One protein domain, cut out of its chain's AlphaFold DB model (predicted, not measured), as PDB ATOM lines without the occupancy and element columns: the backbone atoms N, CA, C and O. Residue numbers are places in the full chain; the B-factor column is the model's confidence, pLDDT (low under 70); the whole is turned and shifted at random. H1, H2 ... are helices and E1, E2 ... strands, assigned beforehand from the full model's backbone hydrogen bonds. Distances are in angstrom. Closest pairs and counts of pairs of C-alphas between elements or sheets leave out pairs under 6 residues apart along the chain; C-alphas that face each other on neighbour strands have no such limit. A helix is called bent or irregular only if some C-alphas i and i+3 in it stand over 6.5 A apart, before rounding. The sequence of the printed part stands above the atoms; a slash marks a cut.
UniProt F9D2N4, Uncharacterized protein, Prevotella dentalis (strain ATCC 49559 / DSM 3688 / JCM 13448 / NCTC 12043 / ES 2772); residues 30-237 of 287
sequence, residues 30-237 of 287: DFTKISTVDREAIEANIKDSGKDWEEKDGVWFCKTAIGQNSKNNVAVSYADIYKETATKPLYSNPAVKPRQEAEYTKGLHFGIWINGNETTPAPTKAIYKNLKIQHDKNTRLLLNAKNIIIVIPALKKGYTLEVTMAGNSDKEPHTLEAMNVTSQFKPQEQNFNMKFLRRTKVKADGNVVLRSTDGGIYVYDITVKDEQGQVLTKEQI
ATOM      1  N   ASP A  30     304.293 302.140 402.977       94.19
ATOM      2  CA  ASP A  30     303.899 301.196 404.028       94.19
ATOM      3  C   ASP A  30     304.931 300.064 404.090       94.19
ATOM      4  O   ASP A  30     304.920 299.151 403.266       94.19
ATOM      5  N   PHE A  31     305.836 300.125 405.066       94.25
ATOM      6  CA  PHE A  31     306.873 299.112 405.267       94.25
ATOM      7  C   PHE A  31     306.365 297.902 406.052       94.25
ATOM      8  O   PHE A  31     307.141 296.992 406.327       94.25
ATOM      9  N   THR A  32     305.081 297.869 406.416       93.38
ATOM     10  CA  THR A  32     304.460 296.705 407.062       93.38
ATOM     11  C   THR A  32     303.959 295.666 406.070       93.38
ATOM     12  O   THR A  32     303.537 294.578 406.465       93.38
ATOM     13  N   LYS A  33     304.051 295.973 404.773       89.50
ATOM     14  CA  LYS A  33     303.616 295.110 403.680       89.50
ATOM     15  C   LYS A  33     304.708 295.050 402.621       89.50
ATOM     16  O   LYS A  33     305.097 296.067 402.059       89.50
ATOM     17  N   ILE A  34     305.175 293.841 402.334       88.12
ATOM     18  CA  ILE A  34     306.083 293.564 401.220       88.12
ATOM     19  C   ILE A  34     305.265 292.808 400.182       88.12
ATOM     20  O   ILE A  34     304.609 291.819 400.516       88.12
ATOM     21  N   SER A  35     305.265 293.298 398.944       87.12
ATOM     22  CA  SER A  35     304.585 292.610 397.849       87.12
ATOM     23  C   SER A  35     305.279 291.280 397.543       87.12
ATOM     24  O   SER A  35     306.482 291.133 397.761       87.12
ATOM     25  N   THR A  36     304.540 290.310 397.002       87.31
ATOM     26  CA  THR A  36     305.131 289.039 396.551       87.31
ATOM     27  C   THR A  36     306.264 289.281 395.551       87.31
ATOM     28  O   THR A  36     307.323 288.679 395.677       87.31
ATOM     29  N   VAL A  37     306.083 290.242 394.638       85.00
ATOM     30  CA  VAL A  37     307.083 290.620 393.628       85.00
ATOM     31  C   VAL A  37     308.368 291.147 394.270       85.00
ATOM     32  O   VAL A  37     309.458 290.714 393.902       85.00
ATOM     33  N   ASP A  38     308.266 292.052 395.250       85.94
ATOM     34  CA  ASP A  38     309.445 292.588 395.942       85.94
ATOM     35  C   ASP A  38     310.177 291.503 396.734       85.94
ATOM     36  O   ASP A  38     311.408 291.473 396.745       85.94
ATOM     37  N   ARG A  39     309.420 290.605 397.376       87.75
ATOM     38  CA  ARG A  39     309.972 289.479 398.133       87.75
ATOM     39  C   ARG A  39     310.757 288.535 397.232       87.75
ATOM     40  O   ARG A  39     311.937 288.310 397.482       87.75
ATOM     41  N   GLU A  40     310.125 288.031 396.176       85.62
ATOM     42  CA  GLU A  40     310.751 287.099 395.232       85.62
ATOM     43  C   GLU A  40     312.017 287.693 394.616       85.62
ATOM     44  O   GLU A  40     313.029 287.009 394.463       85.62
ATOM     45  N   ALA A  41     311.983 288.986 394.303       81.00
ATOM     46  CA  ALA A  41     313.124 289.691 393.764       81.00
ATOM     47  C   ALA A  41     314.288 289.767 394.775       81.00
ATOM     48  O   ALA A  41     315.404 289.372 394.425       81.00
ATOM     49  N   ILE A  42     314.049 290.191 396.026       82.88
ATOM     50  CA  ILE A  42     315.104 290.253 397.058       82.88
ATOM     51  C   ILE A  42     315.680 288.856 397.336       82.88
ATOM     52  O   ILE A  42     316.899 288.687 397.394       82.88
ATOM     53  N   GLU A  43     314.831 287.833 397.429       85.62
ATOM     54  CA  GLU A  43     315.262 286.443 397.603       85.62
ATOM     55  C   GLU A  43     316.087 285.937 396.407       85.62
ATOM     56  O   GLU A  43     317.076 285.220 396.583       85.62
ATOM     57  N   ALA A  44     315.740 286.340 395.181       80.00
ATOM     58  CA  ALA A  44     316.547 286.059 393.999       80.00
ATOM     59  C   ALA A  44     317.911 286.770 394.050       80.00
ATOM     60  O   ALA A  44     318.914 286.153 393.699       80.00
ATOM     61  N   ASN A  45     317.990 288.015 394.544       78.44
ATOM     62  CA  ASN A  45     319.267 288.716 394.761       78.44
ATOM     63  C   ASN A  45     320.181 287.970 395.741       78.44
ATOM     64  O   ASN A  45     321.391 287.867 395.521       78.44
ATOM     65  N   ILE A  46     319.595 287.435 396.812       82.12
ATOM     66  CA  ILE A  46     320.314 286.651 397.816       82.12
ATOM     67  C   ILE A  46     320.888 285.375 397.182       82.12
ATOM     68  O   ILE A  46     322.056 285.055 397.407       82.12
ATOM     69  N   LYS A  47     320.106 284.681 396.344       78.94
ATOM     70  CA  LYS A  47     320.526 283.458 395.633       78.94
ATOM     71  C   LYS A  47     321.575 283.728 394.547       78.94
ATOM     72  O   LYS A  47     322.553 282.992 394.447       78.94
ATOM     73  N   ASP A  48     321.411 284.794 393.764       68.50
ATOM     74  CA  ASP A  48     322.297 285.177 392.658       68.50
ATOM     75  C   ASP A  48     323.513 285.973 393.158       68.50
ATOM     76  O   ASP A  48     323.737 287.117 392.768       68.50
ATOM     77  N   SER A  49     324.307 285.353 394.040       62.62
ATOM     78  CA  SER A  49     325.569 285.821 394.653       62.62
ATOM     79  C   SER A  49     325.503 286.632 395.954       62.62
ATOM     80  O   SER A  49     326.565 286.960 396.493       62.62
ATOM     81  N   GLY A  50     324.317 286.941 396.497       62.84
ATOM     82  CA  GLY A  50     324.182 287.615 397.798       62.84
ATOM     83  C   GLY A  50     324.981 288.917 397.882       62.84
ATOM     84  O   GLY A  50     325.600 289.220 398.907       62.84
ATOM     85  N   LYS A  51     325.086 289.637 396.758       70.56
ATOM     86  CA  LYS A  51     325.935 290.831 396.637       70.56
ATOM     87  C   LYS A  51     325.373 291.976 397.460       70.56
ATOM     88  O   LYS A  51     326.099 292.535 398.275       70.56
ATOM     89  N   ASP A  52     324.091 292.273 397.256       76.38
ATOM     90  CA  ASP A  52     323.427 293.447 397.817       76.38
ATOM     91  C   ASP A  52     322.655 293.128 399.107       76.38
ATOM     92  O   ASP A  52     322.547 294.011 399.963       76.38
ATOM     93  N   TRP A  53     322.222 291.874 399.286       84.56
ATOM     94  CA  TRP A  53     321.467 291.394 400.447       84.56
ATOM     95  C   TRP A  53     321.981 290.051 400.978       84.56
ATOM     96  O   TRP A  53     322.521 289.231 400.236       84.56
ATOM     97  N   GLU A  54     321.787 289.819 402.274       88.88
ATOM     98  CA  GLU A  54     321.871 288.501 402.915       88.88
ATOM     99  C   GLU A  54     320.652 288.287 403.816       88.88
ATOM    100  O   GLU A  54     320.105 289.252 404.349       88.88
ATOM    101  N   GLU A  55     320.238 287.036 404.008       90.88
ATOM    102  CA  GLU A  55     319.137 286.676 404.901       90.88
ATOM    103  C   GLU A  55     319.643 285.920 406.123       90.88
ATOM    104  O   GLU A  55     320.490 285.031 406.018       90.88
ATOM    105  N   LYS A  56     319.092 286.265 407.288       91.25
ATOM    106  CA  LYS A  56     319.246 285.489 408.514       91.25
ATOM    107  C   LYS A  56     318.042 285.710 409.429       91.25
ATOM    108  O   LYS A  56     317.690 286.851 409.710       91.25
ATOM    109  N   ASP A  57     317.455 284.621 409.924       90.31
ATOM    110  CA  ASP A  57     316.390 284.622 410.940       90.31
ATOM    111  C   ASP A  57     315.177 285.518 410.589       90.31
ATOM    112  O   ASP A  57     314.676 286.265 411.434       90.31
ATOM    113  N   GLY A  58     314.714 285.479 409.332       90.00
ATOM    114  CA  GLY A  58     313.560 286.266 408.870       90.00
ATOM    115  C   GLY A  58     313.835 287.765 408.705       90.00
ATOM    116  O   GLY A  58     312.928 288.607 408.818       90.00
ATOM    117  N   VAL A  59     315.112 288.106 408.518       92.62
ATOM    118  CA  VAL A  59     315.616 289.463 408.328       92.62
ATOM    119  C   VAL A  59     316.540 289.498 407.117       92.62
ATOM    120  O   VAL A  59     317.511 288.743 407.044       92.62
ATOM    121  N   TRP A  60     316.291 290.443 406.214       91.50
ATOM    122  CA  TRP A  60     317.213 290.792 405.138       91.50
ATOM    123  C   TRP A  60     318.121 291.939 405.574       91.50
ATOM    124  O   TRP A  60     317.653 292.999 406.001       91.50
ATOM    125  N   PHE A  61     319.429 291.735 405.462       89.88
ATOM    126  CA  PHE A  61     320.467 292.697 405.814       89.88
ATOM    127  C   PHE A  61     321.059 293.280 404.540       89.88
ATOM    128  O   PHE A  61     321.498 292.545 403.652       89.88
ATOM    129  N   CYS A  62     321.111 294.605 404.461       84.50
ATOM    130  CA  CYS A  62     321.737 295.275 403.334       84.50
ATOM    131  C   CYS A  62     323.261 295.093 403.393       84.50
ATOM    132  O   CYS A  62     323.880 295.269 404.437       84.50
ATOM    133  N   LYS A  63     323.908 294.762 402.277       78.38
ATOM    134  CA  LYS A  63     325.375 294.645 402.187       78.38
ATOM    135  C   LYS A  63     325.998 295.797 401.418       78.38
ATOM    136  O   LYS A  63     327.028 296.316 401.837       78.38
ATOM    137  N   THR A  64     325.383 296.189 400.306       70.69
ATOM    138  CA  THR A  64     325.920 297.222 399.400       70.69
ATOM    139  C   THR A  64     324.846 298.076 398.721       70.69
ATOM    140  O   THR A  64     325.195 299.010 397.996       70.69
ATOM    141  N   ALA A  65     323.559 297.806 398.970       58.09
ATOM    142  CA  ALA A  65     322.417 298.390 398.259       58.09
ATOM    143  C   ALA A  65     322.069 299.843 398.646       58.09
ATOM    144  O   ALA A  65     320.984 300.310 398.322       58.09
ATOM    145  N   ILE A  66     322.956 300.553 399.349       68.62
ATOM    146  CA  ILE A  66     322.759 301.959 399.725       68.62
ATOM    147  C   ILE A  66     323.927 302.827 399.270       68.62
ATOM    148  O   ILE A  66     325.055 302.354 399.070       68.62
ATOM    149  N   GLY A  67     323.647 304.117 399.096       60.84
ATOM    150  CA  GLY A  67     324.643 305.119 398.744       60.84
ATOM    151  C   GLY A  67     325.785 305.181 399.760       60.84
ATOM    152  O   GLY A  67     325.587 305.093 400.972       60.84
ATOM    153  N   GLN A  68     326.993 305.364 399.235       57.41
ATOM    154  CA  GLN A  68     328.148 305.857 399.976       57.41
ATOM    155  C   GLN A  68     328.752 306.978 399.149       57.41
ATOM    156  O   GLN A  68     328.935 306.788 397.945       57.41
ATOM    157  N   ASN A  69     329.104 308.090 399.797       52.34
ATOM    158  CA  ASN A  69     329.974 309.081 399.178       52.34
ATOM    159  C   ASN A  69     331.265 308.375 398.750       52.34
ATOM    160  O   ASN A  69     331.946 307.755 399.573       52.34
ATOM    161  N   SER A  70     331.550 308.357 397.456       43.06
ATOM    162  CA  SER A  70     332.595 307.491 396.929       43.06
ATOM    163  C   SER A  70     334.006 307.858 397.440       43.06
ATOM    164  O   SER A  70     334.397 309.014 397.567       43.06
ATOM    165  N   LYS A  71     334.782 306.806 397.730       43.81
ATOM    166  CA  LYS A  71     336.242 306.718 397.955       43.81
ATOM    167  C   LYS A  71     336.897 307.385 399.173       43.81
ATOM    168  O   LYS A  71     337.851 306.790 399.659       43.81
ATOM    169  N   ASN A  72     336.436 308.518 399.701       47.00
ATOM    170  CA  ASN A  72     337.330 309.326 400.558       47.00
ATOM    171  C   ASN A  72     336.831 309.647 401.979       47.00
ATOM    172  O   ASN A  72     337.445 310.474 402.644       47.00
ATOM    173  N   ASN A  73     335.749 309.022 402.468       50.72
ATOM    174  CA  ASN A  73     335.164 309.349 403.785       50.72
ATOM    175  C   ASN A  73     334.890 310.854 403.961       50.72
ATOM    176  O   ASN A  73     334.999 311.395 405.060       50.72
ATOM    177  N   VAL A  74     334.574 311.546 402.866       47.94
ATOM    178  CA  VAL A  74     334.383 312.995 402.882       47.94
ATOM    179  C   VAL A  74     332.978 313.293 403.380       47.94
ATOM    180  O   VAL A  74     332.007 312.640 402.990       47.94
ATOM    181  N   ALA A  75     332.888 314.294 404.246       50.91
ATOM    182  CA  ALA A  75     331.636 314.875 404.689       50.91
ATOM    183  C   ALA A  75     330.730 315.218 403.504       50.91
ATOM    184  O   ALA A  75     331.181 315.882 402.573       50.91
ATOM    185  N   VAL A  76     329.457 314.832 403.553       54.28
ATOM    186  CA  VAL A  76     328.474 315.287 402.559       54.28
ATOM    187  C   VAL A  76     327.446 316.156 403.254       54.28
ATOM    188  O   VAL A  76     326.926 315.797 404.309       54.28
ATOM    189  N   SER A  77     327.159 317.315 402.666       57.66
ATOM    190  CA  SER A  77     326.052 318.156 403.111       57.66
ATOM    191  C   SER A  77     324.713 317.439 402.863       57.66
ATOM    192  O   SER A  77     324.603 316.615 401.954       57.66
ATOM    193  N   TYR A  78     323.645 317.778 403.594       60.53
ATOM    194  CA  TYR A  78     322.313 317.225 403.274       60.53
ATOM    195  C   TYR A  78     321.858 317.558 401.844       60.53
ATOM    196  O   TYR A  78     321.037 316.839 401.280       60.53
ATOM    197  N   ALA A  79     322.344 318.662 401.267       61.06
ATOM    198  CA  ALA A  79     321.976 319.079 399.920       61.06
ATOM    199  C   ALA A  79     322.627 318.182 398.856       61.06
ATOM    200  O   ALA A  79     322.031 317.925 397.811       61.06
ATOM    201  N   ASP A  80     323.822 317.661 399.142       59.88
ATOM    202  CA  ASP A  80     324.591 316.831 398.217       59.88
ATOM    203  C   ASP A  80     324.357 315.331 398.421       59.88
ATOM    204  O   ASP A  80     324.573 314.556 397.492       59.88
ATOM    205  N   ILE A  81     323.831 314.910 399.581       62.72
ATOM    206  CA  ILE A  81     323.607 313.485 399.866       62.72
ATOM    207  C   ILE A  81     322.654 312.837 398.865       62.72
ATOM    208  O   ILE A  81     322.843 311.682 398.503       62.72
ATOM    209  N   TYR A  82     321.700 313.606 398.331       62.28
ATOM    210  CA  TYR A  82     320.823 313.139 397.265       62.28
ATOM    211  C   TYR A  82     321.595 312.766 396.001       62.28
ATOM    212  O   TYR A  82     321.312 311.724 395.432       62.28
ATOM    213  N   LYS A  83     322.595 313.549 395.580       63.97
ATOM    214  CA  LYS A  83     323.399 313.237 394.383       63.97
ATOM    215  C   LYS A  83     324.162 311.919 394.560       63.97
ATOM    216  O   LYS A  83     324.244 311.125 393.626       63.97
ATOM    217  N   GLU A  84     324.641 311.662 395.777       59.50
ATOM    218  CA  GLU A  84     325.386 310.448 396.134       59.50
ATOM    219  C   GLU A  84     324.480 309.213 396.314       59.50
ATOM    220  O   GLU A  84     324.893 308.087 396.030       59.50
ATOM    221  N   THR A  85     323.231 309.393 396.762       55.91
ATOM    222  CA  THR A  85     322.266 308.296 396.967       55.91
ATOM    223  C   THR A  85     321.321 308.076 395.778       55.91
ATOM    224  O   THR A  85     320.724 307.006 395.662       55.91
ATOM    225  N   ALA A  86     321.194 309.048 394.865       54.66
ATOM    226  CA  ALA A  86     320.301 309.006 393.699       54.66
ATOM    227  C   ALA A  86     320.628 307.870 392.721       54.66
ATOM    228  O   ALA A  86     319.768 307.443 391.957       54.66
ATOM    229  N   THR A  87     321.856 307.353 392.761       53.69
ATOM    230  CA  THR A  87     322.334 306.302 391.852       53.69
ATOM    231  C   THR A  87     322.164 304.882 392.402       53.69
ATOM    232  O   THR A  87     322.508 303.923 391.708       53.69
ATOM    233  N   LYS A  88     321.650 304.720 393.633       58.47
ATOM    234  CA  LYS A  88     321.507 303.417 394.307       58.47
ATOM    235  C   LYS A  88     320.178 303.291 395.071       58.47
ATOM    236  O   LYS A  88     320.189 303.320 396.302       58.47
ATOM    237  N   PRO A  89     319.033 303.180 394.379       62.06
ATOM    238  CA  PRO A  89     317.788 302.774 395.016       62.06
ATOM    239  C   PRO A  89     317.929 301.388 395.653       62.06
ATOM    240  O   PRO A  89     318.820 300.596 395.325       62.06
ATOM    241  N   LEU A  90     317.025 301.101 396.580       68.25
ATOM    242  CA  LEU A  90     317.003 299.842 397.299       68.25
ATOM    243  C   LEU A  90     316.451 298.754 396.361       68.25
ATOM    244  O   LEU A  90     315.245 298.586 396.191       68.25
ATOM    245  N   TYR A  91     317.361 298.104 395.635       65.56
ATOM    246  CA  TYR A  91     317.007 297.205 394.540       65.56
ATOM    247  C   TYR A  91     316.458 295.877 395.036       65.56
ATOM    248  O   TYR A  91     316.998 295.274 395.969       65.56
ATOM    249  N   SER A  92     315.441 295.400 394.324       54.81
ATOM    250  CA  SER A  92     314.876 294.081 394.528       54.81
ATOM    251  C   SER A  92     315.563 293.047 393.628       54.81
ATOM    252  O   SER A  92     315.990 292.027 394.139       54.81
ATOM    253  N   ASN A  93     315.796 293.309 392.330       54.50
ATOM    254  CA  ASN A  93     316.275 292.284 391.381       54.50
ATOM    255  C   ASN A  93     317.576 292.671 390.625       54.50
ATOM    256  O   ASN A  93     317.567 293.654 389.878       54.50
ATOM    257  N   PRO A  94     318.689 291.911 390.748       50.38
ATOM    258  CA  PRO A  94     319.929 292.162 390.006       50.38
ATOM    259  C   PRO A  94     319.949 291.550 388.593       50.38
ATOM    260  O   PRO A  94     320.761 291.982 387.771       50.38
ATOM    261  N   ALA A  95     319.092 290.561 388.314       52.75
ATOM    262  CA  ALA A  95     319.051 289.825 387.049       52.75
ATOM    263  C   ALA A  95     318.299 290.588 385.944       52.75
ATOM    264  O   ALA A  95     318.575 290.404 384.759       52.75
ATOM    265  N   VAL A  96     317.387 291.491 386.318       53.69
ATOM    266  CA  VAL A  96     316.712 292.395 385.381       53.69
ATOM    267  C   VAL A  96     317.585 293.633 385.175       53.69
ATOM    268  O   VAL A  96     317.953 294.313 386.132       53.69
ATOM    269  N   LYS A  97     317.948 293.921 383.919       53.00
ATOM    270  CA  LYS A  97     318.618 295.168 383.524       53.00
ATOM    271  C   LYS A  97     317.629 296.052 382.750       53.00
ATOM    272  O   LYS A  97     317.117 295.581 381.736       53.00
ATOM    273  N   PRO A  98     317.405 297.316 383.160       56.66
ATOM    274  CA  PRO A  98     317.967 297.983 384.341       56.66
ATOM    275  C   PRO A  98     317.421 297.394 385.651       56.66
ATOM    276  O   PRO A  98     316.309 296.878 385.685       56.66
ATOM    277  N   ARG A  99     318.227 297.464 386.721       57.47
ATOM    278  CA  ARG A  99     317.850 296.958 388.050       57.47
ATOM    279  C   ARG A  99     316.511 297.568 388.485       57.47
ATOM    280  O   ARG A  99     316.353 298.787 388.411       57.47
ATOM    281  N   GLN A 100     315.587 296.738 388.964       67.94
ATOM    282  CA  GLN A 100     314.268 297.181 389.421       67.94
ATOM    283  C   GLN A 100     314.318 297.610 390.895       67.94
ATOM    284  O   GLN A 100     314.842 296.893 391.752       67.94
ATOM    285  N   GLU A 101     313.804 298.805 391.180       74.31
ATOM    286  CA  GLU A 101     313.616 299.312 392.540       74.31
ATOM    287  C   GLU A 101     312.419 298.617 393.200       74.31
ATOM    288  O   GLU A 101     311.403 298.386 392.543       74.31
ATOM    289  N   ALA A 102     312.536 298.278 394.487       79.06
ATOM    290  CA  ALA A 102     311.439 297.643 395.202       79.06
ATOM    291  C   ALA A 102     310.268 298.619 395.403       79.06
ATOM    292  O   ALA A 102     310.469 299.751 395.852       79.06
ATOM    293  N   GLU A 103     309.039 298.181 395.130       83.19
ATOM    294  CA  GLU A 103     307.858 299.048 395.156       83.19
ATOM    295  C   GLU A 103     307.649 299.667 396.542       83.19
ATOM    296  O   GLU A 103     307.395 300.867 396.657       83.19
ATOM    297  N   TYR A 104     307.811 298.898 397.623       84.50
ATOM    298  CA  TYR A 104     307.623 299.393 398.996       84.50
ATOM    299  C   TYR A 104     308.629 300.483 399.427       84.50
ATOM    300  O   TYR A 104     308.326 301.233 400.353       84.50
ATOM    301  N   THR A 105     309.758 300.649 398.730       86.75
ATOM    302  CA  THR A 105     310.745 301.730 398.954       86.75
ATOM    303  C   THR A 105     310.877 302.698 397.785       86.75
ATOM    304  O   THR A 105     311.723 303.585 397.830       86.75
ATOM    305  N   LYS A 106     310.059 302.540 396.744       86.25
ATOM    306  CA  LYS A 106     310.223 303.235 395.469       86.25
ATOM    307  C   LYS A 106     310.310 304.749 395.609       86.25
ATOM    308  O   LYS A 106     309.479 305.351 396.293       86.25
ATOM    309  N   GLY A 107     311.309 305.343 394.962       83.56
ATOM    310  CA  GLY A 107     311.592 306.775 395.004       83.56
ATOM    311  C   GLY A 107     312.267 307.257 396.292       83.56
ATOM    312  O   GLY A 107     312.629 308.429 396.371       83.56
ATOM    313  N   LEU A 108     312.460 306.399 397.301       87.94
ATOM    314  CA  LEU A 108     313.280 306.734 398.464       87.94
ATOM    315  C   LEU A 108     314.738 306.417 398.178       87.94
ATOM    316  O   LEU A 108     315.076 305.392 397.588       87.94
ATOM    317  N   HIS A 109     315.623 307.255 398.706       82.69
ATOM    318  CA  HIS A 109     317.048 306.971 398.667       82.69
ATOM    319  C   HIS A 109     317.580 306.677 400.058       82.69
ATOM    320  O   HIS A 109     317.173 307.287 401.044       82.69
ATOM    321  N   PHE A 110     318.522 305.746 400.131       83.00
ATOM    322  CA  PHE A 110     319.106 305.301 401.384       83.00
ATOM    323  C   PHE A 110     320.614 305.478 401.330       83.00
ATOM    324  O   PHE A 110     321.246 305.351 400.277       83.00
ATOM    325  N   GLY A 111     321.204 305.750 402.484       79.31
ATOM    326  CA  GLY A 111     322.633 305.983 402.573       79.31
ATOM    327  C   GLY A 111     323.127 306.022 404.001       79.31
ATOM    328  O   GLY A 111     322.372 305.853 404.961       79.31
ATOM    329  N   ILE A 112     324.423 306.270 404.117       78.44
ATOM    330  CA  ILE A 112     325.072 306.573 405.384       78.44
ATOM    331  C   ILE A 112     325.534 308.020 405.318       78.44
ATOM    332  O   ILE A 112     326.296 308.399 404.428       78.44
ATOM    333  N   TRP A 113     325.074 308.823 406.266       75.56
ATOM    334  CA  TRP A 113     325.556 310.179 406.434       75.56
ATOM    335  C   TRP A 113     326.932 310.165 407.108       75.56
ATOM    336  O   TRP A 113     327.103 309.587 408.178       75.56
ATOM    337  N   ILE A 114     327.904 310.874 406.536       69.00
ATOM    338  CA  ILE A 114     329.173 311.192 407.203       69.00
ATOM    339  C   ILE A 114     329.235 312.712 407.355       69.00
ATOM    340  O   ILE A 114     329.171 313.436 406.363       69.00
ATOM    341  N   ASN A 115     329.314 313.205 408.590       60.91
ATOM    342  CA  ASN A 115     329.514 314.624 408.872       60.91
ATOM    343  C   ASN A 115     331.007 314.860 409.140       60.91
ATOM    344  O   ASN A 115     331.595 314.145 409.941       60.91
ATOM    345  N   GLY A 116     331.617 315.856 408.497       51.34
ATOM    346  CA  GLY A 116     333.068 316.103 408.558       51.34
ATOM    347  C   GLY A 116     333.590 316.524 409.920       51.34
ATOM    348  O   GLY A 116     334.784 316.417 410.172       51.34
ATOM    349  N   ASN A 117     332.686 316.969 410.792       52.81
ATOM    350  CA  ASN A 117     332.995 317.377 412.158       52.81
ATOM    351  C   ASN A 117     332.651 316.292 413.190       52.81
ATOM    352  O   ASN A 117     332.948 316.463 414.370       52.81
ATOM    353  N   GLU A 118     332.002 315.193 412.786       53.09
ATOM    354  CA  GLU A 118     331.780 314.061 413.685       53.09
ATOM    355  C   GLU A 118     333.034 313.177 413.656       53.09
ATOM    356  O   GLU A 118     333.410 312.652 412.612       53.09
ATOM    357  N   THR A 119     333.666 312.961 414.814       42.94
ATOM    358  CA  THR A 119     334.815 312.047 415.002       42.94
ATOM    359  C   THR A 119     334.471 310.572 414.758       42.94
ATOM    360  O   THR A 119     335.259 309.681 415.081       42.94
ATOM    361  N   THR A 120     333.282 310.282 414.229       46.22
ATOM    362  CA  THR A 120     332.853 308.927 413.913       46.22
ATOM    363  C   THR A 120     333.803 308.316 412.891       46.22
ATOM    364  O   THR A 120     333.991 308.896 411.817       46.22
ATOM    365  N   PRO A 121     334.388 307.142 413.195       47.16
ATOM    366  CA  PRO A 121     335.217 306.437 412.240       47.16
ATOM    367  C   PRO A 121     334.447 306.234 410.938       47.16
ATOM    368  O   PRO A 121     333.226 306.052 410.943       47.16
ATOM    369  N   ALA A 122     335.192 306.261 409.834       51.56
ATOM    370  CA  ALA A 122     334.710 305.924 408.506       51.56
ATOM    371  C   ALA A 122     333.703 304.762 408.559       51.56
ATOM    372  O   ALA A 122     333.991 303.756 409.221       51.56
ATOM    373  N   PRO A 123     332.547 304.859 407.881       53.31
ATOM    374  CA  PRO A 123     331.585 303.774 407.874       53.31
ATOM    375  C   PRO A 123     332.254 302.494 407.377       53.31
ATOM    376  O   PRO A 123     332.657 302.376 406.220       53.31
ATOM    377  N   THR A 124     332.399 301.525 408.276       57.75
ATOM    378  CA  THR A 124     332.966 300.224 407.928       57.75
ATOM    379  C   THR A 124     331.973 299.463 407.055       57.75
ATOM    380  O   THR A 124     330.766 299.700 407.113       57.75
ATOM    381  N   LYS A 125     332.439 298.470 406.287       60.94
ATOM    382  CA  LYS A 125     331.541 297.570 405.533       60.94
ATOM    383  C   LYS A 125     330.466 296.898 406.415       60.94
ATOM    384  O   LYS A 125     329.465 296.421 405.894       60.94
ATOM    385  N   ALA A 126     330.643 296.868 407.738       65.81
ATOM    386  CA  ALA A 126     329.649 296.353 408.673       65.81
ATOM    387  C   ALA A 126     328.423 297.270 408.836       65.81
ATOM    388  O   ALA A 126     327.345 296.773 409.149       65.81
ATOM    389  N   ILE A 127     328.545 298.584 408.604       71.25
ATOM    390  CA  ILE A 127     327.433 299.516 408.839       71.25
ATOM    391  C   ILE A 127     326.288 299.328 407.838       71.25
ATOM    392  O   ILE A 127     325.135 299.569 408.177       71.25
ATOM    393  N   TYR A 128     326.582 298.842 406.632       71.69
ATOM    394  CA  TYR A 128     325.563 298.521 405.635       71.69
ATOM    395  C   TYR A 128     324.543 297.522 406.171       71.69
ATOM    396  O   TYR A 128     323.340 297.738 406.037       71.69
ATOM    397  N   LYS A 129     325.028 296.498 406.889       80.12
ATOM    398  CA  LYS A 129     324.201 295.446 407.500       80.12
ATOM    399  C   LYS A 129     323.289 295.968 408.601       80.12
ATOM    400  O   LYS A 129     322.470 295.222 409.132       80.12
ATOM    401  N   ASN A 130     323.423 297.239 408.968       86.44
ATOM    402  CA  ASN A 130     322.543 297.885 409.918       86.44
ATOM    403  C   ASN A 130     321.325 298.542 409.265       86.44
ATOM    404  O   ASN A 130     320.412 298.886 410.004       86.44
ATOM    405  N   LEU A 131     321.232 298.636 407.935       90.12
ATOM    406  CA  LEU A 131     319.930 298.777 407.282       90.12
ATOM    407  C   LEU A 131     319.343 297.382 407.061       90.12
ATOM    408  O   LEU A 131     319.949 296.546 406.387       90.12
ATOM    409  N   LYS A 132     318.172 297.130 407.644       91.88
ATOM    410  CA  LYS A 132     317.531 295.815 407.609       91.88
ATOM    411  C   LYS A 132     316.057 295.920 407.249       91.88
ATOM    412  O   LYS A 132     315.397 296.898 407.597       91.88
ATOM    413  N   ILE A 133     315.544 294.864 406.632       92.62
ATOM    414  CA  ILE A 133     314.115 294.636 406.429       92.62
ATOM    415  C   ILE A 133     313.752 293.395 407.230       92.62
ATOM    416  O   ILE A 133     314.259 292.308 406.966       92.62
ATOM    417  N   GLN A 134     312.893 293.550 408.229       92.81
ATOM    418  CA  GLN A 134     312.309 292.399 408.914       92.81
ATOM    419  C   GLN A 134     311.067 291.992 408.134       92.81
ATOM    420  O   GLN A 134     310.270 292.872 407.817       92.81
ATOM    421  N   HIS A 135     310.908 290.706 407.813       89.69
ATOM    422  CA  HIS A 135     309.831 290.255 406.923       89.69
ATOM    423  C   HIS A 135     309.003 289.076 407.444       89.69
ATOM    424  O   HIS A 135     307.915 288.853 406.921       89.69
ATOM    425  N   ASP A 136     309.472 288.351 408.465       82.56
ATOM    426  CA  ASP A 136     308.732 287.200 409.017       82.56
ATOM    427  C   ASP A 136     307.858 287.547 410.222       82.56
ATOM    428  O   ASP A 136     306.808 286.944 410.440       82.56
ATOM    429  N   LYS A 137     308.276 288.521 411.038       75.94
ATOM    430  CA  LYS A 137     307.537 288.951 412.233       75.94
ATOM    431  C   LYS A 137     307.453 290.466 412.283       75.94
ATOM    432  O   LYS A 137     308.445 291.136 412.582       75.94
ATOM    433  N   ASN A 138     306.245 290.987 412.062       83.44
ATOM    434  CA  ASN A 138     305.934 292.418 412.064       83.44
ATOM    435  C   ASN A 138     306.807 293.191 411.068       83.44
ATOM    436  O   ASN A 138     307.727 293.905 411.463       83.44
ATOM    437  N   THR A 139     306.524 293.028 409.781       91.44
ATOM    438  CA  THR A 139     307.309 293.617 408.698       91.44
ATOM    439  C   THR A 139     307.584 295.107 408.919       91.44
ATOM    440  O   THR A 139     306.685 295.841 409.341       91.44
ATOM    441  N   ARG A 140     308.844 295.528 408.747       94.12
ATOM    442  CA  ARG A 140     309.296 296.918 408.953       94.12
ATOM    443  C   ARG A 140     310.719 297.141 408.456       94.12
ATOM    444  O   ARG A 140     311.509 296.197 408.368       94.12
ATOM    445  N   LEU A 141     311.064 298.407 408.236       94.81
ATOM    446  CA  LEU A 141     312.456 298.833 408.100       94.81
ATOM    447  C   LEU A 141     313.087 299.016 409.482       94.81
ATOM    448  O   LEU A 141     312.452 299.521 410.408       94.81
ATOM    449  N   LEU A 142     314.354 298.637 409.615       94.19
ATOM    450  CA  LEU A 142     315.163 298.856 410.809       94.19
ATOM    451  C   LEU A 142     316.456 299.582 410.422       94.19
ATOM    452  O   LEU A 142     317.252 299.070 409.634       94.19
ATOM    453  N   LEU A 143     316.676 300.749 411.030       93.69
ATOM    454  CA  LEU A 143     317.943 301.477 410.984       93.69
ATOM    455  C   LEU A 143     318.713 301.183 412.282       93.69
ATOM    456  O   LEU A 143     318.505 301.812 413.316       93.69
ATOM    457  N   ASN A 144     319.574 300.170 412.252       91.50
ATOM    458  CA  ASN A 144     320.261 299.575 413.404       91.50
ATOM    459  C   ASN A 144     321.656 300.166 413.690       91.50
ATOM    460  O   ASN A 144     322.516 299.486 414.242       91.50
ATOM    461  N   ALA A 145     321.928 301.386 413.244       86.94
ATOM    462  CA  ALA A 145     323.151 302.114 413.564       86.94
ATOM    463  C   ALA A 145     322.894 303.610 413.449       86.94
ATOM    464  O   ALA A 145     321.946 304.017 412.783       86.94
ATOM    465  N   LYS A 146     323.762 304.408 414.066       84.88
ATOM    466  CA  LYS A 146     323.800 305.854 413.878       84.88
ATOM    467  C   LYS A 146     324.068 306.214 412.412       84.88
ATOM    468  O   LYS A 146     324.795 305.508 411.711       84.88
ATOM    469  N   ASN A 147     323.522 307.350 411.984       82.06
ATOM    470  CA  ASN A 147     323.765 307.987 410.692       82.06
ATOM    471  C   ASN A 147     323.259 307.227 409.454       82.06
ATOM    472  O   ASN A 147     323.535 307.649 408.331       82.06
ATOM    473  N   ILE A 148     322.461 306.167 409.607       86.19
ATOM    474  CA  ILE A 148     321.700 305.630 408.474       86.19
ATOM    475  C   ILE A 148     320.582 306.615 408.146       86.19
ATOM    476  O   ILE A 148     319.874 307.071 409.055       86.19
ATOM    477  N   ILE A 149     320.428 306.921 406.860       87.25
ATOM    478  CA  ILE A 149     319.468 307.904 406.375       87.25
ATOM    479  C   ILE A 149     318.449 307.342 405.390       87.25
ATOM    480  O   ILE A 149     318.734 306.419 404.625       87.25
ATOM    481  N   ILE A 150     317.284 307.985 405.383       91.44
ATOM    482  CA  ILE A 150     316.250 307.888 404.355       91.44
ATOM    483  C   ILE A 150     316.065 309.291 403.774       91.44
ATOM    484  O   ILE A 150     315.802 310.241 404.513       91.44
ATOM    485  N   VAL A 151     316.209 309.433 402.463       88.50
ATOM    486  CA  VAL A 151     315.979 310.678 401.730       88.50
ATOM    487  C   VAL A 151     314.649 310.570 401.003       88.50
ATOM    488  O   VAL A 151     314.446 309.661 400.199       88.50
ATOM    489  N   ILE A 152     313.773 311.532 401.273       92.06
ATOM    490  CA  ILE A 152     312.498 311.719 400.588       92.06
ATOM    491  C   ILE A 152     312.684 312.880 399.603       92.06
ATOM    492  O   ILE A 152     312.895 314.017 400.050       92.06
ATOM    493  N   PRO A 153     312.682 312.626 398.285       87.62
ATOM    494  CA  PRO A 153     313.104 313.630 397.326       87.62
ATOM    495  C   PRO A 153     312.014 314.641 396.964       87.62
ATOM    496  O   PRO A 153     310.824 314.340 397.000       87.62
ATOM    497  N   ALA A 154     312.452 315.830 396.542       87.00
ATOM    498  CA  ALA A 154     311.651 316.837 395.838       87.00
ATOM    499  C   ALA A 154     310.307 317.206 396.505       87.00
ATOM    500  O   ALA A 154     309.304 317.420 395.822       87.00
ATOM    501  N   LEU A 155     310.276 317.309 397.835       92.12
ATOM    502  CA  LEU A 155     309.091 317.773 398.551       92.12
ATOM    503  C   LEU A 155     308.922 319.289 398.419       92.12
ATOM    504  O   LEU A 155     309.894 320.035 398.287       92.12
ATOM    505  N   LYS A 156     307.675 319.759 398.479       93.06
ATOM    506  CA  LYS A 156     307.357 321.189 398.492       93.06
ATOM    507  C   LYS A 156     307.281 321.720 399.911       93.06
ATOM    508  O   LYS A 156     306.841 321.022 400.825       93.06
ATOM    509  N   LYS A 157     307.705 322.972 400.093       95.56
ATOM    510  CA  LYS A 157     307.508 323.711 401.341       95.56
ATOM    511  C   LYS A 157     306.041 323.620 401.763       95.56
ATOM    512  O   LYS A 157     305.153 323.717 400.932       95.56
ATOM    513  N   GLY A 158     305.797 323.452 403.062       96.25
ATOM    514  CA  GLY A 158     304.441 323.404 403.615       96.25
ATOM    515  C   GLY A 158     303.816 322.009 403.657       96.25
ATOM    516  O   GLY A 158     302.962 321.788 404.519       96.25
ATOM    517  N   TYR A 159     304.292 321.055 402.843       97.56
ATOM    518  CA  TYR A 159     303.846 319.659 402.907       97.56
ATOM    519  C   TYR A 159     304.042 319.082 404.307       97.56
ATOM    520  O   TYR A 159     305.006 319.401 405.013       97.56
ATOM    521  N   THR A 160     303.113 318.223 404.714       97.81
ATOM    522  CA  THR A 160     303.161 317.543 406.008       97.81
ATOM    523  C   THR A 160     303.847 316.197 405.845       97.81
ATOM    524  O   THR A 160     303.438 315.384 405.023       97.81
ATOM    525  N   LEU A 161     304.868 315.955 406.663       98.06
ATOM    526  CA  LEU A 161     305.536 314.667 406.772       98.06
ATOM    527  C   LEU A 161     305.106 313.978 408.065       98.06
ATOM    528  O   LEU A 161     305.245 314.540 409.152       98.06
ATOM    529  N   GLU A 162     304.621 312.754 407.929       97.75
ATOM    530  CA  GLU A 162     304.206 311.857 408.997       97.75
ATOM    531  C   GLU A 162     305.055 310.586 408.955       97.75
ATOM    532  O   GLU A 162     305.225 309.989 407.895       97.75
ATOM    533  N   VAL A 163     305.601 310.172 410.097       97.88
ATOM    534  CA  VAL A 163     306.412 308.954 410.203       97.88
ATOM    535  C   VAL A 163     305.976 308.167 411.429       97.88
ATOM    536  O   VAL A 163     306.038 308.685 412.549       97.88
ATOM    537  N   THR A 164     305.557 306.920 411.227       96.69
ATOM    538  CA  THR A 164     305.282 305.985 412.324       96.69
ATOM    539  C   THR A 164     306.535 305.174 412.611       96.69
ATOM    540  O   THR A 164     307.049 304.464 411.742       96.69
ATOM    541  N   MET A 165     307.023 305.253 413.845       95.69
ATOM    542  CA  MET A 165     308.285 304.642 414.256       95.69
ATOM    543  C   MET A 165     308.207 304.077 415.680       95.69
ATOM    544  O   MET A 165     307.250 304.346 416.403       95.69
ATOM    545  N   ALA A 166     309.194 303.274 416.063       95.12
ATOM    546  CA  ALA A 166     309.414 302.813 417.437       95.12
ATOM    547  C   ALA A 166     310.904 302.527 417.649       95.12
ATOM    548  O   ALA A 166     311.593 302.150 416.702       95.12
ATOM    549  N   GLY A 167     311.400 302.652 418.874       93.88
ATOM    550  CA  GLY A 167     312.702 302.103 419.245       93.88
ATOM    551  C   GLY A 167     312.690 300.573 419.285       93.88
ATOM    552  O   GLY A 167     311.644 299.932 419.380       93.88
ATOM    553  N   ASN A 168     313.870 299.968 419.210       91.06
ATOM    554  CA  ASN A 168     314.070 298.528 419.387       91.06
ATOM    555  C   ASN A 168     314.355 298.130 420.844       91.06
ATOM    556  O   ASN A 168     314.477 296.942 421.135       91.06
ATOM    557  N   SER A 169     314.459 299.117 421.732       89.88
ATOM    558  CA  SER A 169     314.705 298.990 423.163       89.88
ATOM    559  C   SER A 169     313.584 299.685 423.927       89.88
ATOM    560  O   SER A 169     313.031 300.675 423.455       89.88
ATOM    561  N   ASP A 170     313.251 299.171 425.105       91.19
ATOM    562  CA  ASP A 170     312.376 299.813 426.088       91.19
ATOM    563  C   ASP A 170     313.153 300.627 427.135       91.19
ATOM    564  O   ASP A 170     312.538 301.297 427.961       91.19
ATOM    565  N   LYS A 171     314.493 300.598 427.090       90.44
ATOM    566  CA  LYS A 171     315.372 301.223 428.094       90.44
ATOM    567  C   LYS A 171     315.870 302.610 427.715       90.44
ATOM    568  O   LYS A 171     316.089 303.431 428.594       90.44
ATOM    569  N   GLU A 172     316.073 302.842 426.425       89.88
ATOM    570  CA  GLU A 172     316.683 304.060 425.899       89.88
ATOM    571  C   GLU A 172     315.808 304.615 424.770       89.88
ATOM    572  O   GLU A 172     315.268 303.836 423.971       89.88
ATOM    573  N   PRO A 173     315.645 305.942 424.674       90.00
ATOM    574  CA  PRO A 173     314.899 306.542 423.590       90.00
ATOM    575  C   PRO A 173     315.695 306.471 422.285       90.00
ATOM    576  O   PRO A 173     316.841 306.898 422.202       90.00
ATOM    577  N   HIS A 174     315.037 306.014 421.225       90.62
ATOM    578  CA  HIS A 174     315.563 306.073 419.865       90.62
ATOM    579  C   HIS A 174     314.688 307.012 419.038       90.62
ATOM    580  O   HIS A 174     313.458 306.983 419.139       90.62
ATOM    581  N   THR A 175     315.300 307.858 418.210       91.94
ATOM    582  CA  THR A 175     314.565 308.785 417.344       91.94
ATOM    583  C   THR A 175     315.220 308.916 415.971       91.94
ATOM    584  O   THR A 175     316.315 308.415 415.706       91.94
ATOM    585  N   LEU A 176     314.513 309.609 415.086       94.62
ATOM    586  CA  LEU A 176     315.062 310.146 413.853       94.62
ATOM    587  C   LEU A 176     315.263 311.649 414.025       94.62
ATOM    588  O   LEU A 176     314.369 312.347 414.497       94.62
ATOM    589  N   GLU A 177     316.404 312.157 413.599       92.69
ATOM    590  CA  GLU A 177     316.564 313.569 413.282       92.69
ATOM    591  C   GLU A 177     316.020 313.821 411.875       92.69
ATOM    592  O   GLU A 177     316.267 313.037 410.957       92.69
ATOM    593  N   ALA A 178     315.277 314.911 411.694       93.56
ATOM    594  CA  ALA A 178     314.690 315.266 410.409       93.56
ATOM    595  C   ALA A 178     315.281 316.586 409.909       93.56
ATOM    596  O   ALA A 178     315.356 317.567 410.637       93.56
ATOM    597  N   MET A 179     315.684 316.652 408.646       91.38
ATOM    598  CA  MET A 179     316.277 317.857 408.057       91.38
ATOM    599  C   MET A 179     315.383 318.445 406.975       91.38
ATOM    600  O   MET A 179     314.579 317.735 406.379       91.38
ATOM    601  N   ASN A 180     315.520 319.753 406.727       93.00
ATOM    602  CA  ASN A 180     314.592 320.538 405.901       93.00
ATOM    603  C   ASN A 180     313.139 320.519 406.425       93.00
ATOM    604  O   ASN A 180     312.164 320.494 405.673       93.00
ATOM    605  N   VAL A 181     312.988 320.560 407.748       96.69
ATOM    606  CA  VAL A 181     311.684 320.579 408.415       96.69
ATOM    607  C   VAL A 181     311.569 321.761 409.372       96.69
ATOM    608  O   VAL A 181     312.561 322.356 409.794       96.69
ATOM    609  N   THR A 182     310.335 322.142 409.677       96.56
ATOM    610  CA  THR A 182     309.998 323.281 410.547       96.56
ATOM    611  C   THR A 182     310.170 322.967 412.030       96.56
ATOM    612  O   THR A 182     310.408 323.874 412.821       96.56
ATOM    613  N   SER A 183     310.076 321.693 412.410       94.88
ATOM    614  CA  SER A 183     310.288 321.227 413.781       94.88
ATOM    615  C   SER A 183     310.925 319.839 413.788       94.88
ATOM    616  O   SER A 183     310.588 318.994 412.954       94.88
ATOM    617  N   GLN A 184     311.856 319.627 414.719       93.62
ATOM    618  CA  GLN A 184     312.521 318.340 414.907       93.62
ATOM    619  C   GLN A 184     311.591 317.322 415.560       93.62
ATOM    620  O   GLN A 184     310.731 317.674 416.374       93.62
ATOM    621  N   PHE A 185     311.804 316.045 415.250       92.38
ATOM    622  CA  PHE A 185     311.166 314.973 415.997       92.38
ATOM    623  C   PHE A 185     311.802 314.869 417.376       92.38
ATOM    624  O   PHE A 185     313.017 314.748 417.518       92.38
ATOM    625  N   LYS A 186     310.960 314.907 418.403       88.62
ATOM    626  CA  LYS A 186     311.395 314.659 419.771       88.62
ATOM    627  C   LYS A 186     311.412 313.152 420.035       88.62
ATOM    628  O   LYS A 186     310.487 312.468 419.572       88.62
ATOM    629  N   PRO A 187     312.386 312.630 420.792       86.88
ATOM    630  CA  PRO A 187     312.322 311.257 421.274       86.88
ATOM    631  C   PRO A 187     311.051 311.019 422.104       86.88
ATOM    632  O   PRO A 187     310.405 311.964 422.559       86.88
ATOM    633  N   GLN A 188     310.628 309.764 422.246       86.75
ATOM    634  CA  GLN A 188     309.647 309.428 423.282       86.75
ATOM    635  C   GLN A 188     310.276 309.607 424.667       86.75
ATOM    636  O   GLN A 188     311.483 309.454 424.806       86.75
ATOM    637  N   GLU A 189     309.458 309.918 425.672       89.94
ATOM    638  CA  GLU A 189     309.899 310.059 427.072       89.94
ATOM    639  C   GLU A 189     309.705 308.766 427.880       89.94
ATOM    640  O   GLU A 189     310.341 308.574 428.908       89.94
ATOM    641  N   GLN A 190     308.864 307.853 427.386       90.50
ATOM    642  CA  GLN A 190     308.595 306.539 427.967       90.50
ATOM    643  C   GLN A 190     308.070 305.581 426.891       90.50
ATOM    644  O   GLN A 190     307.648 306.028 425.821       90.50
ATOM    645  N   ASN A 191     308.029 304.281 427.204       91.00
ATOM    646  CA  ASN A 191     307.536 303.230 426.307       91.00
ATOM    647  C   ASN A 191     308.239 303.253 424.940       91.00
ATOM    648  O   ASN A 191     307.587 303.190 423.900       91.00
ATOM    649  N   PHE A 192     309.572 303.364 424.957       90.81
ATOM    650  CA  PHE A 192     310.398 303.645 423.777       90.81
ATOM    651  C   PHE A 192     310.251 302.620 422.643       90.81
ATOM    652  O   PHE A 192     310.524 302.940 421.488       90.81
ATOM    653  N   ASN A 193     309.794 301.403 422.949       92.44
ATOM    654  CA  ASN A 193     309.556 300.331 421.983       92.44
ATOM    655  C   ASN A 193     308.118 300.277 421.431       92.44
ATOM    656  O   ASN A 193     307.811 299.424 420.595       92.44
ATOM    657  N   MET A 194     307.223 301.159 421.880       93.81
ATOM    658  CA  MET A 194     305.861 301.250 421.360       93.81
ATOM    659  C   MET A 194     305.812 302.139 420.120       93.81
ATOM    660  O   MET A 194     306.519 303.136 420.027       93.81
ATOM    661  N   LYS A 195     304.931 301.811 419.167       94.25
ATOM    662  CA  LYS A 195     304.728 302.632 417.966       94.25
ATOM    663  C   LYS A 195     304.234 304.027 418.332       94.25
ATOM    664  O   LYS A 195     303.291 304.173 419.107       94.25
ATOM    665  N   PHE A 196     304.797 305.040 417.689       92.69
ATOM    666  CA  PHE A 196     304.322 306.412 417.773       92.69
ATOM    667  C   PHE A 196     304.422 307.125 416.431       92.69
ATOM    668  O   PHE A 196     305.305 306.859 415.617       92.69
ATOM    669  N   LEU A 197     303.507 308.072 416.231       95.00
ATOM    670  CA  LEU A 197     303.498 308.960 415.081       95.00
ATOM    671  C   LEU A 197     304.294 310.231 415.396       95.00
ATOM    672  O   LEU A 197     304.117 310.858 416.448       95.00
ATOM    673  N   ARG A 198     305.141 310.648 414.459       95.25
ATOM    674  CA  ARG A 198     305.735 311.987 414.429       95.25
ATOM    675  C   ARG A 198     305.252 312.737 413.205       95.25
ATOM    676  O   ARG A 198     305.130 312.157 412.133       95.25
ATOM    677  N   ARG A 199     304.982 314.029 413.383       95.94
ATOM    678  CA  ARG A 199     304.508 314.928 412.333       95.94
ATOM    679  C   ARG A 199     305.355 316.191 412.321       95.94
ATOM    680  O   ARG A 199     305.644 316.745 413.377       95.94
ATOM    681  N   THR A 200     305.727 316.654 411.136       97.44
ATOM    682  CA  THR A 200     306.383 317.951 410.922       97.44
ATOM    683  C   THR A 200     305.993 318.513 409.555       97.44
ATOM    684  O   THR A 200     305.320 317.836 408.778       97.44
ATOM    685  N   LYS A 201     306.390 319.752 409.254       97.88
ATOM    686  CA  LYS A 201     306.208 320.353 407.923       97.88
ATOM    687  C   LYS A 201     307.537 320.583 407.232       97.88
ATOM    688  O   LYS A 201     308.502 320.962 407.897       97.88
ATOM    689  N   VAL A 202     307.553 320.442 405.912       97.06
ATOM    690  CA  VAL A 202     308.698 320.761 405.054       97.06
ATOM    691  C   VAL A 202     308.985 322.265 405.109       97.06
ATOM    692  O   VAL A 202     308.085 323.089 404.923       97.06
ATOM    693  N   LYS A 203     310.239 322.636 405.396       96.25
ATOM    694  CA  LYS A 203     310.658 324.031 405.626       96.25
ATOM    695  C   LYS A 203     310.885 324.804 404.326       96.25
ATOM    696  O   LYS A 203     310.537 325.985 404.255       96.25
ATOM    697  N   ALA A 204     311.470 324.155 403.327       93.31
ATOM    698  CA  ALA A 204     311.748 324.707 402.008       93.31
ATOM    699  C   ALA A 204     311.594 323.621 400.934       93.31
ATOM    700  O   ALA A 204     311.720 322.435 401.237       93.31
ATOM    701  N   ASP A 205     311.346 324.028 399.689       90.75
ATOM    702  CA  ASP A 205     311.342 323.112 398.548       90.75
ATOM    703  C   ASP A 205     312.655 322.321 398.484       90.75
ATOM    704  O   ASP A 205     313.743 322.886 398.614       90.75
ATOM    705  N   GLY A 206     312.549 321.012 398.277       87.12
ATOM    706  CA  GLY A 206     313.684 320.109 398.181       87.12
ATOM    707  C   GLY A 206     313.507 318.846 399.012       87.12
ATOM    708  O   GLY A 206     312.408 318.455 399.396       87.12
ATOM    709  N   ASN A 207     314.619 318.173 399.268       88.50
ATOM    710  CA  ASN A 207     314.603 316.867 399.912       88.50
ATOM    711  C   ASN A 207     314.395 317.002 401.422       88.50
ATOM    712  O   ASN A 207     314.886 317.951 402.039       88.50
ATOM    713  N   VAL A 208     313.727 316.021 402.021       92.31
ATOM    714  CA  VAL A 208     313.765 315.792 403.468       92.31
ATOM    715  C   VAL A 208     314.656 314.592 403.746       92.31
ATOM    716  O   VAL A 208     314.570 313.576 403.062       92.31
ATOM    717  N   VAL A 209     315.516 314.713 404.754       91.38
ATOM    718  CA  VAL A 209     316.400 313.630 405.195       91.38
ATOM    719  C   VAL A 209     315.992 313.217 406.597       91.38
ATOM    720  O   VAL A 209     315.927 314.058 407.492       91.38
ATOM    721  N   LEU A 210     315.726 311.928 406.780       94.38
ATOM    722  CA  LEU A 210     315.520 311.297 408.076       94.38
ATOM    723  C   LEU A 210     316.794 310.550 408.448       94.38
ATOM    724  O   LEU A 210     317.221 309.677 407.698       94.38
ATOM    725  N   ARG A 211     317.398 310.882 409.586       90.75
ATOM    726  CA  ARG A 211     318.667 310.321 410.060       90.75
ATOM    727  C   ARG A 211     318.475 309.631 411.400       90.75
ATOM    728  O   ARG A 211     317.971 310.229 412.339       90.75
ATOM    729  N   SER A 212     318.922 308.390 411.512       91.44
ATOM    730  CA  SER A 212     319.010 307.692 412.802       91.44
ATOM    731  C   SER A 212     320.075 308.332 413.702       91.44
ATOM    732  O   SER A 212     321.233 308.464 413.299       91.44
ATOM    733  N   THR A 213     319.697 308.736 414.918       85.69
ATOM    734  CA  THR A 213     320.612 309.411 415.861       85.69
ATOM    735  C   THR A 213     321.548 308.429 416.557       85.69
ATOM    736  O   THR A 213     322.751 308.665 416.609       85.69
ATOM    737  N   ASP A 214     321.003 307.299 417.008       82.12
ATOM    738  CA  ASP A 214     321.712 306.300 417.824       82.12
ATOM    739  C   ASP A 214     321.624 304.886 417.214       82.12
ATOM    740  O   ASP A 214     322.317 303.959 417.630       82.12
ATOM    741  N   GLY A 215     320.805 304.726 416.169       85.56
ATOM    742  CA  GLY A 215     320.407 303.431 415.623       85.56
ATOM    743  C   GLY A 215     319.264 302.801 416.412       85.56
ATOM    744  O   GLY A 215     318.649 303.448 417.253       85.56
ATOM    745  N   GLY A 216     318.949 301.545 416.105       91.31
ATOM    746  CA  GLY A 216     317.897 300.788 416.779       91.31
ATOM    747  C   GLY A 216     316.478 301.305 416.535       91.31
ATOM    748  O   GLY A 216     315.600 301.050 417.348       91.31
ATOM    749  N   ILE A 217     316.224 302.024 415.440       95.00
ATOM    750  CA  ILE A 217     314.897 302.588 415.159       95.00
ATOM    751  C   ILE A 217     314.160 301.768 414.095       95.00
ATOM    752  O   ILE A 217     314.683 301.500 413.009       95.00
ATOM    753  N   TYR A 218     312.930 301.375 414.410       95.88
ATOM    754  CA  TYR A 218     311.974 300.791 413.482       95.88
ATOM    755  C   TYR A 218     311.177 301.882 412.775       95.88
ATOM    756  O   TYR A 218     310.642 302.776 413.428       95.88
ATOM    757  N   VAL A 219     311.028 301.763 411.458       97.25
ATOM    758  CA  VAL A 219     310.151 302.613 410.647       97.25
ATOM    759  C   VAL A 219     309.076 301.732 410.022       97.25
ATOM    760  O   VAL A 219     309.382 300.772 409.313       97.25
ATOM    761  N   TYR A 220     307.816 302.046 410.316       96.38
ATOM    762  CA  TYR A 220     306.657 301.273 409.861       96.38
ATOM    763  C   TYR A 220     306.022 301.886 408.625       96.38
ATOM    764  O   TYR A 220     305.678 301.166 407.695       96.38
ATOM    765  N   ASP A 221     305.894 303.208 408.602       96.75
ATOM    766  CA  ASP A 221     305.359 303.926 407.457       96.75
ATOM    767  C   ASP A 221     305.863 305.367 407.413       96.75
ATOM    768  O   ASP A 221     306.254 305.951 408.430       96.75
ATOM    769  N   ILE A 222     305.845 305.915 406.203       97.81
ATOM    770  CA  ILE A 222     306.039 307.331 405.918       97.81
ATOM    771  C   ILE A 222     304.837 307.790 405.096       97.81
ATOM    772  O   ILE A 222     304.483 307.179 404.087       97.81
ATOM    773  N   THR A 223     304.222 308.888 405.510       97.50
ATOM    774  CA  THR A 223     303.103 309.515 404.809       97.50
ATOM    775  C   THR A 223     303.445 310.968 404.525       97.50
ATOM    776  O   THR A 223     303.828 311.715 405.424       97.50
ATOM    777  N   VAL A 224     303.303 311.375 403.268       97.25
ATOM    778  CA  VAL A 224     303.456 312.766 402.845       97.25
ATOM    779  C   VAL A 224     302.093 313.280 402.431       97.25
ATOM    780  O   VAL A 224     301.407 312.638 401.640       97.25
ATOM    781  N   LYS A 225     301.706 314.434 402.967       96.38
ATOM    782  CA  LYS A 225     300.461 315.109 402.612       96.38
ATOM    783  C   LYS A 225     300.746 316.476 402.016       96.38
ATOM    784  O   LYS A 225     301.640 317.178 402.500       96.38
ATOM    785  N   ASP A 226     299.981 316.849 401.000       94.31
ATOM    786  CA  ASP A 226     299.994 318.207 400.464       94.31
ATOM    787  C   ASP A 226     299.407 319.226 401.460       94.31
ATOM    788  O   ASP A 226     299.051 318.902 402.601       94.31
ATOM    789  N   GLU A 227     299.339 320.494 401.054       90.50
ATOM    790  CA  GLU A 227     298.797 321.568 401.896       90.50
ATOM    791  C   GLU A 227     297.296 321.407 402.182       90.50
ATOM    792  O   GLU A 227     296.805 321.928 403.185       90.50
ATOM    793  N   GLN A 228     296.576 320.668 401.335       91.19
ATOM    794  CA  GLN A 228     295.158 320.346 401.486       91.19
ATOM    795  C   GLN A 228     294.941 319.101 402.364       91.19
ATOM    796  O   GLN A 228     293.800 318.742 402.654       91.19
ATOM    797  N   GLY A 229     296.020 318.460 402.825       90.56
ATOM    798  CA  GLY A 229     295.978 317.269 403.664       90.56
ATOM    799  C   GLY A 229     295.809 315.964 402.886       90.56
ATOM    800  O   GLY A 229     295.655 314.917 403.520       90.56
ATOM    801  N   GLN A 230     295.866 315.998 401.552       92.81
ATOM    802  CA  GLN A 230     295.765 314.800 400.726       92.81
ATOM    803  C   GLN A 230     297.078 314.040 400.714       92.81
ATOM    804  O   GLN A 230     298.148 314.621 400.541       92.81
ATOM    805  N   VAL A 231     296.995 312.722 400.894       94.75
ATOM    806  CA  VAL A 231     298.168 311.846 400.849       94.75
ATOM    807  C   VAL A 231     298.684 311.762 399.419       94.75
ATOM    808  O   VAL A 231     297.947 311.393 398.508       94.75
ATOM    809  N   LEU A 232     299.966 312.065 399.245       92.19
ATOM    810  CA  LEU A 232     300.654 311.955 397.969       92.19
ATOM    811  C   LEU A 232     301.081 310.510 397.704       92.19
ATOM    812  O   LEU A 232     301.527 309.804 398.618       92.19
ATOM    813  N   THR A 233     300.981 310.087 396.446       91.00
ATOM    814  CA  THR A 233     301.537 308.818 395.962       91.00
ATOM    815  C   THR A 233     303.035 308.949 395.689       91.00
ATOM    816  O   THR A 233     303.579 310.051 395.580       91.00
ATOM    817  N   LYS A 234     303.718 307.810 395.551       87.62
ATOM    818  CA  LYS A 234     305.163 307.763 395.273       87.62
ATOM    819  C   LYS A 234     305.496 308.392 393.922       87.62
ATOM    820  O   LYS A 234     306.545 308.997 393.790       87.62
ATOM    821  N   GLU A 235     304.597 308.292 392.945       84.19
ATOM    822  CA  GLU A 235     304.748 308.854 391.597       84.19
ATOM    823  C   GLU A 235     304.617 310.380 391.582       84.19
ATOM    824  O   GLU A 235     305.218 311.046 390.743       84.19
ATOM    825  N   GLN A 236     303.831 310.945 392.505       86.00
ATOM    826  CA  GLN A 236     303.698 312.395 392.667       86.00
ATOM    827  C   GLN A 236     304.918 313.009 393.368       86.00
ATOM    828  O   GLN A 236     305.143 314.215 393.276       86.00
ATOM    829  N   ILE A 237     305.703 312.192 394.070       83.88
ATOM    830  CA  ILE A 237     306.915 312.595 394.781       83.88
ATOM    831  C   ILE A 237     308.131 312.280 393.908       83.88
ATOM    832  O   ILE A 237     308.195 311.247 393.255       83.88
TER     833      ILE A 237
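Overview. This is residues 30 to 237 of the 287 residues of an uncharacterized protein of Prevotella dentalis (strain ATCC 49559 / DSM 3688 / JCM 13448 / NCTC 12043 / ES 2772) (UniProt F9D2N4). A strand sandwich: a strongly twisted sheet of seven strands stands partly face to face with a smaller sheet of four, whose far face is crossed by the short helix H2. The larger sheet runs on past the smaller one to E2 and E1, and the end of H1 packs on E1 at that edge. The printed part has 208 residues, with two helices and twelve strands in the order H1 E1 E2 H2 E3 to E12; both sheets are antiparallel. The class is mixed, with 85 residues in named elements, under half. It is compact, with a radius of gyration of the C-alphas of 16.3 A and spans of 44 by 40 by 36 A.

Arrangement. The larger sheet runs E1, residues 53 to 56, E2, 59 to 62, E5, 131 to 134, E6, 140 to 143, E12, 217 to 225, E8, 160 to 167, and E10, 196 to 201. E12 bends by 62 degrees at residue 220. Within hydrogen-bond range are, among others, N 61 and O 54 in the hairpin E1 and E2, 2.8 A, N 219 of E12 and O 141 of E6, 2.9 A, and N 223 of E12 and O 162 of E8, 2.8 A. The smaller sheet runs E4, residues 109 to 112, E7, 148 to 155, E11, 206 to 212, and E9, 176 to 179; N 151 and O 109 are 2.7 A apart, N 152 and O 208 2.8 A. The two sheets form a sandwich, two sheets face to face, with facing parts 10.1 A centre to centre and strands at 25 degrees. H2, residues 78 to 85, is on the smaller sheet at a height of 7.7 A and runs across the strands, at 75 degrees to E4 on the local plane; their closest C-alphas, Thr 85 and His 109, are 5.6 A apart. H2 is irregular, but only just: C-alphas 79 and 82 are 6.6 A apart. H1, residues 36 to 47, only grazes the larger sheet with residues 42 to 47. Its closest C-alpha to E3, residues 91 to 93, is that of Ile 42, 4.6 A from Ser 92; E3 pairs with no named strand. Every O i to N i+4 pair is within range in H1, 2 of 4 in H2.

Along the chain. H1 begins at C-alpha 36, (305.131, 289.039, 396.551), and is 16.4 A long. E12 measures 22.9 A, E8 22.5 A and E7 20.1 A. E12 ends at C-alpha 225, (300.461, 315.109, 402.612).

Size, cuts and confidence. The C-alphas of Lys 97 and Gln 190 are farthest apart, 47.0 A. The printed part has no cut. The long links are E2 to H2, E3 to E4, E4 to E5 and E9 to E10. Mean pLDDT of the printed part is 81.2; residues 48 to 50, 65 to 100 and 114 to 126 are under 70.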